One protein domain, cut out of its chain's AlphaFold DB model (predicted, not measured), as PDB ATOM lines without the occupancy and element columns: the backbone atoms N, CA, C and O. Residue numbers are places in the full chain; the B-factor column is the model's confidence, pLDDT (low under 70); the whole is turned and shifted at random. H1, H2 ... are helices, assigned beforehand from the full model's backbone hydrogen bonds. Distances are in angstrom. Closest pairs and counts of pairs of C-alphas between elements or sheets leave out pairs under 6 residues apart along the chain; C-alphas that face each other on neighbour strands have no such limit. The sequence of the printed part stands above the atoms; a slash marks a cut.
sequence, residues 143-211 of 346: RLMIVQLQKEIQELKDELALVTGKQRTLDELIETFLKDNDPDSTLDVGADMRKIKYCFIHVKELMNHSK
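Overview. This is residues 143 to 211 of the 346 residues of the protein "Kinesin-like protein" of Limosa lapponica baueri (UniProt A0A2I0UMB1). A long helical arm, H1, runs on after a one-residue break into the shorter H2 in nearly the same direction; a long loop then folds back, and H3 slants away past H2. Residues 143 to 161 of H1 stick out, and this arm makes much of the length. The printed part has 69 residues with three named helices, in the order H1, H2, H3 along the chain, and no named strand; its class is all helix, with 53 of the 69 printed residues in the helices, and the whole is extended, with a radius of gyration of the C-alphas of 17.5 A and spans of 58 by 24 by 17 A.

Along the chain. H1, residues 143 to 165, starts at C-alpha (131.011, 133.539, 131.879) and is 31.0 A long. H2 is residues 167 to 177, 15.4 A. H3, residues 193 to 211, is 26.4 A and ends at C-alpha (165.162, 140.011, 178.677).

Arrangement. H1 and H2 meet only through their tight link. H1 and H3 are apart. H2 and H3 are close but not clearly touching; their closest C-alphas, Ile 174 and Cys 199, are 7.3 A apart, at a steep tilt of 51 degrees, the same way. Every O i to N i+4 pair is within hydrogen-bond range in H1 and H3, and 6 of 7 in H2.

Size, cuts and confidence. The printed part has no cut. The link from H2 to H3 is long. Residues 162 to 170 and 209 to 211 are under pLDDT 70.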
ATOM      1  N   ARG A 143     130.032 132.441 131.898       82.62
ATOM      2  CA  ARG A 143     131.011 133.539 131.879       82.62
ATOM      3  C   ARG A 143     131.251 134.110 133.273       82.62
ATOM      4  O   ARG A 143     132.395 134.385 133.617       82.62
ATOM      5  N   LEU A 144     130.198 134.265 134.079       80.31
ATOM      6  CA  LEU A 144     130.331 134.741 135.458       80.31
ATOM      7  C   LEU A 144     130.962 133.669 136.352       80.31
ATOM      8  O   LEU A 144     131.850 134.003 137.130       80.31
ATOM      9  N   MET A 145     130.604 132.395 136.157       82.12
ATOM     10  CA  MET A 145     131.262 131.268 136.826       82.12
ATOM     11  C   MET A 145     132.767 131.222 136.509       82.12
ATOM     12  O   MET A 145     133.582 131.107 137.418       82.12
ATOM     13  N   ILE A 146     133.161 131.377 135.237       85.88
ATOM     14  CA  ILE A 146     134.577 131.427 134.832       85.88
ATOM     15  C   ILE A 146     135.304 132.610 135.483       85.88
ATOM     16  O   ILE A 146     136.405 132.422 135.991       85.88
ATOM     17  N   VAL A 147     134.706 133.807 135.514       86.94
ATOM     18  CA  VAL A 147     135.322 134.990 136.148       86.94
ATOM     19  C   VAL A 147     135.462 134.817 137.666       86.94
ATOM     20  O   VAL A 147     136.495 135.183 138.224       86.94
ATOM     21  N   GLN A 148     134.469 134.223 138.334       84.25
ATOM     22  CA  GLN A 148     134.536 133.907 139.765       84.25
ATOM     23  C   GLN A 148     135.640 132.882 140.059       84.25
ATOM     24  O   GLN A 148     136.518 133.165 140.870       84.25
ATOM     25  N   LEU A 149     135.669 131.761 139.329       88.19
ATOM     26  CA  LEU A 149     136.709 130.735 139.461       88.19
ATOM     27  C   LEU A 149     138.110 131.278 139.145       88.19
ATOM     28  O   LEU A 149     139.069 130.930 139.823       88.19
ATOM     29  N   GLN A 150     138.261 132.153 138.144       91.50
ATOM     30  CA  GLN A 150     139.545 132.794 137.835       91.50
ATOM     31  C   GLN A 150     140.023 133.713 138.965       91.50
ATOM     32  O   GLN A 150     141.216 133.714 139.271       91.50
ATOM     33  N   LYS A 151     139.112 134.462 139.602       91.25
ATOM     34  CA  LYS A 151     139.427 135.294 140.770       91.25
ATOM     35  C   LYS A 151     139.837 134.435 141.970       91.25
ATOM     36  O   LYS A 151     140.875 134.697 142.562       91.25
ATOM     37  N   GLU A 152     139.076 133.389 142.274       91.69
ATOM     38  CA  GLU A 152     139.358 132.454 143.372       91.69
ATOM     39  C   GLU A 152     140.699 131.724 143.169       91.69
ATOM     40  O   GLU A 152     141.524 131.666 144.078       91.69
ATOM     41  N   ILE A 153     140.991 131.273 141.942       93.00
ATOM     42  CA  ILE A 153     142.296 130.705 141.564       93.00
ATOM     43  C   ILE A 153     143.438 131.715 141.749       93.00
ATOM     44  O   ILE A 153     144.554 131.301 142.065       93.00
ATOM     45  N   GLN A 154     143.204 133.012 141.536       91.75
ATOM     46  CA  GLN A 154     144.220 134.041 141.767       91.75
ATOM     47  C   GLN A 154     144.430 134.292 143.267       91.75
ATOM     48  O   GLN A 154     145.567 134.259 143.725       91.75
ATOM     49  N   GLU A 155     143.355 134.442 144.042       89.44
ATOM     50  CA  GLU A 155     143.422 134.659 145.495       89.44
ATOM     51  C   GLU A 155     144.110 133.483 146.215       89.44
ATOM     52  O   GLU A 155     145.018 133.701 147.015       89.44
ATOM     53  N   LEU A 156     143.790 132.236 145.841       88.12
ATOM     54  CA  LEU A 156     144.461 131.035 146.356       88.12
ATOM     55  C   LEU A 156     145.938 130.938 145.930       88.12
ATOM     56  O   LEU A 156     146.771 130.444 146.690       88.12
ATOM     57  N   LYS A 157     146.301 131.412 144.728       84.50
ATOM     58  CA  LYS A 157     147.710 131.488 144.299       84.50
ATOM     59  C   LYS A 157     148.488 132.536 145.083       84.50
ATOM     60  O   LYS A 157     149.642 132.281 145.415       84.50
ATOM     61  N   ASP A 158     147.877 133.677 145.382       79.94
ATOM     62  CA  ASP A 158     148.510 134.738 146.160       79.94
ATOM     63  C   ASP A 158     148.677 134.324 147.634       79.94
ATOM     64  O   ASP A 158     149.732 134.572 148.222       79.94
ATOM     65  N   GLU A 159     147.715 133.592 148.210       80.88
ATOM     66  CA  GLU A 159     147.849 132.964 149.533       80.88
ATOM     67  C   GLU A 159     148.956 131.894 149.560       80.88
ATOM     68  O   GLU A 159     149.836 131.926 150.426       80.88
ATOM     69  N   LEU A 160     149.007 130.998 148.569       75.75
ATOM     70  CA  LEU A 160     150.092 130.015 148.453       75.75
ATOM     71  C   LEU A 160     151.462 130.674 148.211       75.75
ATOM     72  O   LEU A 160     152.473 130.196 148.734       75.75
ATOM     73  N   ALA A 161     151.528 131.776 147.463       71.31
ATOM     74  CA  ALA A 161     152.758 132.544 147.264       71.31
ATOM     75  C   ALA A 161     153.241 133.220 148.561       71.31
ATOM     76  O   ALA A 161     154.453 133.275 148.797       71.31
ATOM     77  N   LEU A 162     152.315 133.684 149.412       62.09
ATOM     78  CA  LEU A 162     152.616 134.192 150.753       62.09
ATOM     79  C   LEU A 162     153.179 133.086 151.658       62.09
ATOM     80  O   LEU A 162     154.260 133.264 152.212       62.09
ATOM     81  N   VAL A 163     152.501 131.937 151.759       66.38
ATOM     82  CA  VAL A 163     152.882 130.850 152.685       66.38
ATOM     83  C   VAL A 163     154.138 130.088 152.237       66.38
ATOM     84  O   VAL A 163     154.959 129.703 153.068       66.38
ATOM     85  N   THR A 164     154.310 129.852 150.933       63.47
ATOM     86  CA  THR A 164     155.288 128.866 150.426       63.47
ATOM     87  C   THR A 164     156.493 129.486 149.715       63.47
ATOM     88  O   THR A 164     157.547 128.856 149.668       63.47
ATOM     89  N   GLY A 165     156.353 130.687 149.135       55.62
ATOM     90  CA  GLY A 165     157.326 131.234 148.175       55.62
ATOM     91  C   GLY A 165     158.356 132.220 148.738       55.62
ATOM     92  O   GLY A 165     159.451 132.329 148.192       55.62
ATOM     93  N   LYS A 166     158.014 132.959 149.802       52.59
ATOM     94  CA  LYS A 166     158.865 134.028 150.372       52.59
ATOM     95  C   LYS A 166     159.200 133.873 151.855       52.59
ATOM     96  O   LYS A 166     160.054 134.611 152.331       52.59
ATOM     97  N   GLN A 167     158.542 132.952 152.560       51.75
ATOM     98  CA  GLN A 167     158.800 132.687 153.975       51.75
ATOM     99  C   GLN A 167     160.211 132.090 154.141       51.75
ATOM    100  O   GLN A 167     161.122 132.776 154.588       51.75
ATOM    101  N   ARG A 168     160.430 130.886 153.595       54.34
ATOM    102  CA  ARG A 168     161.676 130.104 153.731       54.34
ATOM    103  C   ARG A 168     162.942 130.859 153.315       54.34
ATOM    104  O   ARG A 168     163.934 130.838 154.027       54.34
ATOM    105  N   THR A 169     162.893 131.572 152.189       64.12
ATOM    106  CA  THR A 169     164.034 132.353 151.675       64.12
ATOM    107  C   THR A 169     164.308 133.627 152.474       64.12
ATOM    108  O   THR A 169     165.400 134.183 152.376       64.12
ATOM    109  N   LEU A 170     163.342 134.106 153.264       66.75
ATOM    110  CA  LEU A 170     163.549 135.172 154.238       66.75
ATOM    111  C   LEU A 170     164.061 134.611 155.571       66.75
ATOM    112  O   LEU A 170     164.957 135.211 156.155       66.75
ATOM    113  N   ASP A 171     163.542 133.464 156.011       71.00
ATOM    114  CA  ASP A 171     163.992 132.761 157.217       71.00
ATOM    115  C   ASP A 171     165.501 132.438 157.120       71.00
ATOM    116  O   ASP A 171     166.279 132.830 157.989       71.00
ATOM    117  N   GLU A 172     165.940 131.843 156.003       72.00
ATOM    118  CA  GLU A 172     167.351 131.539 155.696       72.00
ATOM    119  C   GLU A 172     168.246 132.794 155.659       72.00
ATOM    120  O   GLU A 172     169.385 132.774 156.139       72.00
ATOM    121  N   LEU A 173     167.738 133.909 155.118       75.44
ATOM    122  CA  LEU A 173     168.479 135.169 155.018       75.44
ATOM    123  C   LEU A 173     168.626 135.853 156.387       75.44
ATOM    124  O   LEU A 173     169.709 136.338 156.714       75.44
ATOM    125  N   ILE A 174     167.570 135.845 157.211       78.62
ATOM    126  CA  ILE A 174     167.615 136.346 158.593       78.62
ATOM    127  C   ILE A 174     168.546 135.470 159.440       78.62
ATOM    128  O   ILE A 174     169.380 136.004 160.168       78.62
ATOM    129  N   GLU A 175     168.468 134.141 159.324       77.56
ATOM    130  CA  GLU A 175     169.378 133.227 160.026       77.56
ATOM    131  C   GLU A 175     170.845 133.419 159.630       77.56
ATOM    132  O   GLU A 175     171.723 133.202 160.461       77.56
ATOM    133  N   THR A 176     171.124 133.791 158.381       79.94
ATOM    134  CA  THR A 176     172.490 134.080 157.921       79.94
ATOM    135  C   THR A 176     172.977 135.412 158.489       79.94
ATOM    136  O   THR A 176     174.058 135.467 159.070       79.94
ATOM    137  N   PHE A 177     172.148 136.458 158.414       81.56
ATOM    138  CA  PHE A 177     172.444 137.783 158.965       81.56
ATOM    139  C   PHE A 177     172.703 137.753 160.481       81.56
ATOM    140  O   PHE A 177     173.671 138.331 160.957       81.56
ATOM    141  N   LEU A 178     171.898 137.007 161.246       79.75
ATOM    142  CA  LEU A 178     172.048 136.861 162.703       79.75
ATOM    143  C   LEU A 178     173.281 136.050 163.149       79.75
ATOM    144  O   LEU A 178     173.529 135.945 164.351       79.75
ATOM    145  N   LYS A 179     174.019 135.437 162.216       78.06
ATOM    146  CA  LYS A 179     175.275 134.712 162.484       78.06
ATOM    147  C   LYS A 179     176.510 135.518 162.081       78.06
ATOM    148  O   LYS A 179     177.619 135.139 162.464       78.06
ATOM    149  N   ASP A 180     176.332 136.607 161.334       78.75
ATOM    150  CA  ASP A 180     177.404 137.556 161.069       78.75
ATOM    151  C   ASP A 180     177.742 138.344 162.348       78.75
ATOM    152  O   ASP A 180     176.924 138.484 163.258       78.75
ATOM    153  N   ASN A 181     178.989 138.791 162.450       72.31
ATOM    154  CA  ASN A 181     179.508 139.581 163.567       72.31
ATOM    155  C   ASN A 181     180.037 140.954 163.101       72.31
ATOM    156  O   ASN A 181     180.539 141.717 163.927       72.31
ATOM    157  N   ASP A 182     179.929 141.278 161.806       83.75
ATOM    158  CA  ASP A 182     180.229 142.608 161.270       83.75
ATOM    159  C   ASP A 182     179.146 143.635 161.688       83.75
ATOM    160  O   ASP A 182     177.976 143.475 161.315       83.75
ATOM    161  N   PRO A 183     179.490 144.694 162.452       70.44
ATOM    162  CA  PRO A 183     178.532 145.709 162.893       70.44
ATOM    163  C   PRO A 183     177.996 146.612 161.767       70.44
ATOM    164  O   PRO A 183     176.954 147.233 161.976       70.44
ATOM    165  N   ASP A 184     178.658 146.680 160.605       75.44
ATOM    166  CA  ASP A 184     178.189 147.441 159.433       75.44
ATOM    167  C   ASP A 184     177.350 146.573 158.463       75.44
ATOM    168  O   ASP A 184     176.834 147.060 157.446       75.44
ATOM    169  N   SER A 185     177.157 145.283 158.771       80.31
ATOM    170  CA  SER A 185     176.317 144.388 157.968       80.31
ATOM    171  C   SER A 185     174.864 144.888 157.886       80.31
ATOM    172  O   SER A 185     174.253 145.321 158.864       80.31
ATOM    173  N   THR A 186     174.268 144.823 156.688       76.69
ATOM    174  CA  THR A 186     172.917 145.353 156.420       76.69
ATOM    175  C   THR A 186     172.033 144.299 155.749       76.69
ATOM    176  O   THR A 186     172.338 143.814 154.662       76.69
ATOM    177  N   LEU A 187     170.891 143.982 156.367       79.69
ATOM    178  CA  LEU A 187     169.888 143.060 155.825       79.69
ATOM    179  C   LEU A 187     168.978 143.747 154.787       79.69
ATOM    180  O   LEU A 187     167.989 144.389 155.154       79.69
ATOM    181  N   ASP A 188     169.256 143.573 153.490       77.12
ATOM    182  CA  ASP A 188     168.321 144.009 152.441       77.12
ATOM    183  C   ASP A 188     167.129 143.044 152.302       77.12
ATOM    184  O   ASP A 188     167.211 141.956 151.731       77.12
ATOM    185  N   VAL A 189     165.976 143.481 152.805       71.00
ATOM    186  CA  VAL A 189     164.678 142.828 152.582       71.00
ATOM    187  C   VAL A 189     163.896 143.410 151.401       71.00
ATOM    188  O   VAL A 189     162.932 142.780 150.944       71.00
ATOM    189  N   GLY A 190     164.293 144.566 150.873       73.12
ATOM    190  CA  GLY A 190     163.505 145.378 149.952       73.12
ATOM    191  C   GLY A 190     162.257 146.003 150.597       73.12
ATOM    192  O   GLY A 190     161.924 145.765 151.757       73.12
ATOM    193  N   ALA A 191     161.515 146.791 149.817       73.56
ATOM    194  CA  ALA A 191     160.423 147.644 150.305       73.56
ATOM    195  C   ALA A 191     159.099 146.928 150.694       73.56
ATOM    196  O   ALA A 191     158.076 147.592 150.872       73.56
ATOM    197  N   ASP A 192     159.060 145.593 150.824       74.69
ATOM    198  CA  ASP A 192     157.830 144.887 151.230       74.69
ATOM    199  C   ASP A 192     157.635 144.984 152.752       74.69
ATOM    200  O   ASP A 192     158.280 144.281 153.535       74.69
ATOM    201  N   MET A 193     156.694 145.836 153.171       72.00
ATOM    202  CA  MET A 193     156.330 146.055 154.577       72.00
ATOM    203  C   MET A 193     156.033 144.771 155.363       72.00
ATOM    204  O   MET A 193     156.206 144.758 156.581       72.00
ATOM    205  N   ARG A 194     155.614 143.676 154.710       70.69
ATOM    206  CA  ARG A 194     155.373 142.393 155.392       70.69
ATOM    207  C   ARG A 194     156.680 141.714 155.787       70.69
ATOM    208  O   ARG A 194     156.765 141.226 156.909       70.69
ATOM    209  N   LYS A 195     157.706 141.751 154.925       73.62
ATOM    210  CA  LYS A 195     159.052 141.257 155.259       73.62
ATOM    211  C   LYS A 195     159.665 142.074 156.393       73.62
ATOM    212  O   LYS A 195     160.121 141.508 157.376       73.62
ATOM    213  N   ILE A 196     159.607 143.402 156.285       79.06
ATOM    214  CA  ILE A 196     160.141 144.325 157.298       79.06
ATOM    215  C   ILE A 196     159.464 144.074 158.657       79.06
ATOM    216  O   ILE A 196     160.139 143.896 159.670       79.06
ATOM    217  N   LYS A 197     158.129 143.949 158.680       78.56
ATOM    218  CA  LYS A 197     157.373 143.575 159.885       78.56
ATOM    219  C   LYS A 197     157.756 142.190 160.427       78.56
ATOM    220  O   LYS A 197     157.756 142.017 161.642       78.56
ATOM    221  N   TYR A 198     158.079 141.229 159.563       80.88
ATOM    222  CA  TYR A 198     158.510 139.887 159.962       80.88
ATOM    223  C   TYR A 198     159.904 139.891 160.608       80.88
ATOM    224  O   TYR A 198     160.061 139.364 161.706       80.88
ATOM    225  N   CYS A 199     160.879 140.602 160.032       80.25
ATOM    226  CA  CYS A 199     162.185 140.821 160.668       80.25
ATOM    227  C   CYS A 199     162.039 141.466 162.057       80.25
ATOM    228  O   CYS A 199     162.666 141.020 163.017       80.25
ATOM    229  N   PHE A 200     161.152 142.459 162.205       81.06
ATOM    230  CA  PHE A 200     160.858 143.059 163.512       81.06
ATOM    231  C   PHE A 200     160.183 142.101 164.511       81.06
ATOM    232  O   PHE A 200     160.290 142.334 165.716       81.06
ATOM    233  N   ILE A 201     159.520 141.027 164.064       82.56
ATOM    234  CA  ILE A 201     159.010 139.974 164.956       82.56
ATOM    235  C   ILE A 201     160.181 139.148 165.504       82.56
ATOM    236  O   ILE A 201     160.314 139.076 166.723       82.56
ATOM    237  N   HIS A 202     161.094 138.661 164.657       79.38
ATOM    238  CA  HIS A 202     162.279 137.926 165.124       79.38
ATOM    239  C   HIS A 202     163.207 138.773 166.008       79.38
ATOM    240  O   HIS A 202     163.646 138.306 167.058       79.38
ATOM    241  N   VAL A 203     163.431 140.053 165.685       81.12
ATOM    242  CA  VAL A 203     164.173 140.972 166.576       81.12
ATOM    243  C   VAL A 203     163.469 141.115 167.934       81.12
ATOM    244  O   VAL A 203     164.115 141.065 168.981       81.12
ATOM    245  N   LYS A 204     162.136 141.233 167.953       80.69
ATOM    246  CA  LYS A 204     161.344 141.307 169.193       80.69
ATOM    247  C   LYS A 204     161.391 140.004 170.000       80.69
ATOM    248  O   LYS A 204     161.377 140.060 171.229       80.69
ATOM    249  N   GLU A 205     161.456 138.852 169.341       80.94
ATOM    250  CA  GLU A 205     161.618 137.538 169.971       80.94
ATOM    251  C   GLU A 205     163.010 137.411 170.604       80.94
ATOM    252  O   GLU A 205     163.104 137.159 171.807       80.94
ATOM    253  N   LEU A 206     164.080 137.723 169.865       77.50
ATOM    254  CA  LEU A 206     165.459 137.758 170.374       77.50
ATOM    255  C   LEU A 206     165.617 138.704 171.574       77.50
ATOM    256  O   LEU A 206     166.147 138.303 172.609       77.50
ATOM    257  N   MET A 207     165.085 139.930 171.495       75.81
ATOM    258  CA  MET A 207     165.107 140.877 172.619       75.81
ATOM    259  C   MET A 207     164.288 140.402 173.828       75.81
ATOM    260  O   MET A 207     164.566 140.817 174.952       75.81
ATOM    261  N   ASN A 208     163.271 139.557 173.639       76.62
ATOM    262  CA  ASN A 208     162.541 138.951 174.751       76.62
ATOM    263  C   ASN A 208     163.308 137.765 175.357       76.62
ATOM    264  O   ASN A 208     163.287 137.607 176.576       76.62
ATOM    265  N   HIS A 209     164.038 136.989 174.551       66.88
ATOM    266  CA  HIS A 209     164.958 135.966 175.049       66.88
ATOM    267  C   HIS A 209     166.142 136.578 175.816       66.88
ATOM    268  O   HIS A 209     166.446 136.085 176.905       66.88
ATOM    269  N   SER A 210     166.721 137.697 175.348       61.00
ATOM    270  CA  SER A 210     167.674 138.490 176.149       61.00
ATOM    271  C   SER A 210     167.019 138.901 177.465       61.00
ATOM    272  O   SER A 210     167.478 138.463 178.507       61.00
ATOM    273  N   LYS A 211     165.859 139.574 177.449       58.84
ATOM    274  CA  LYS A 211     165.162 140.011 178.677       58.84
ATOM    275  C   LYS A 211     164.799 138.882 179.647       58.84
ATOM    276  O   LYS A 211     164.545 139.171 180.814       58.84
TER     277      LYS A 211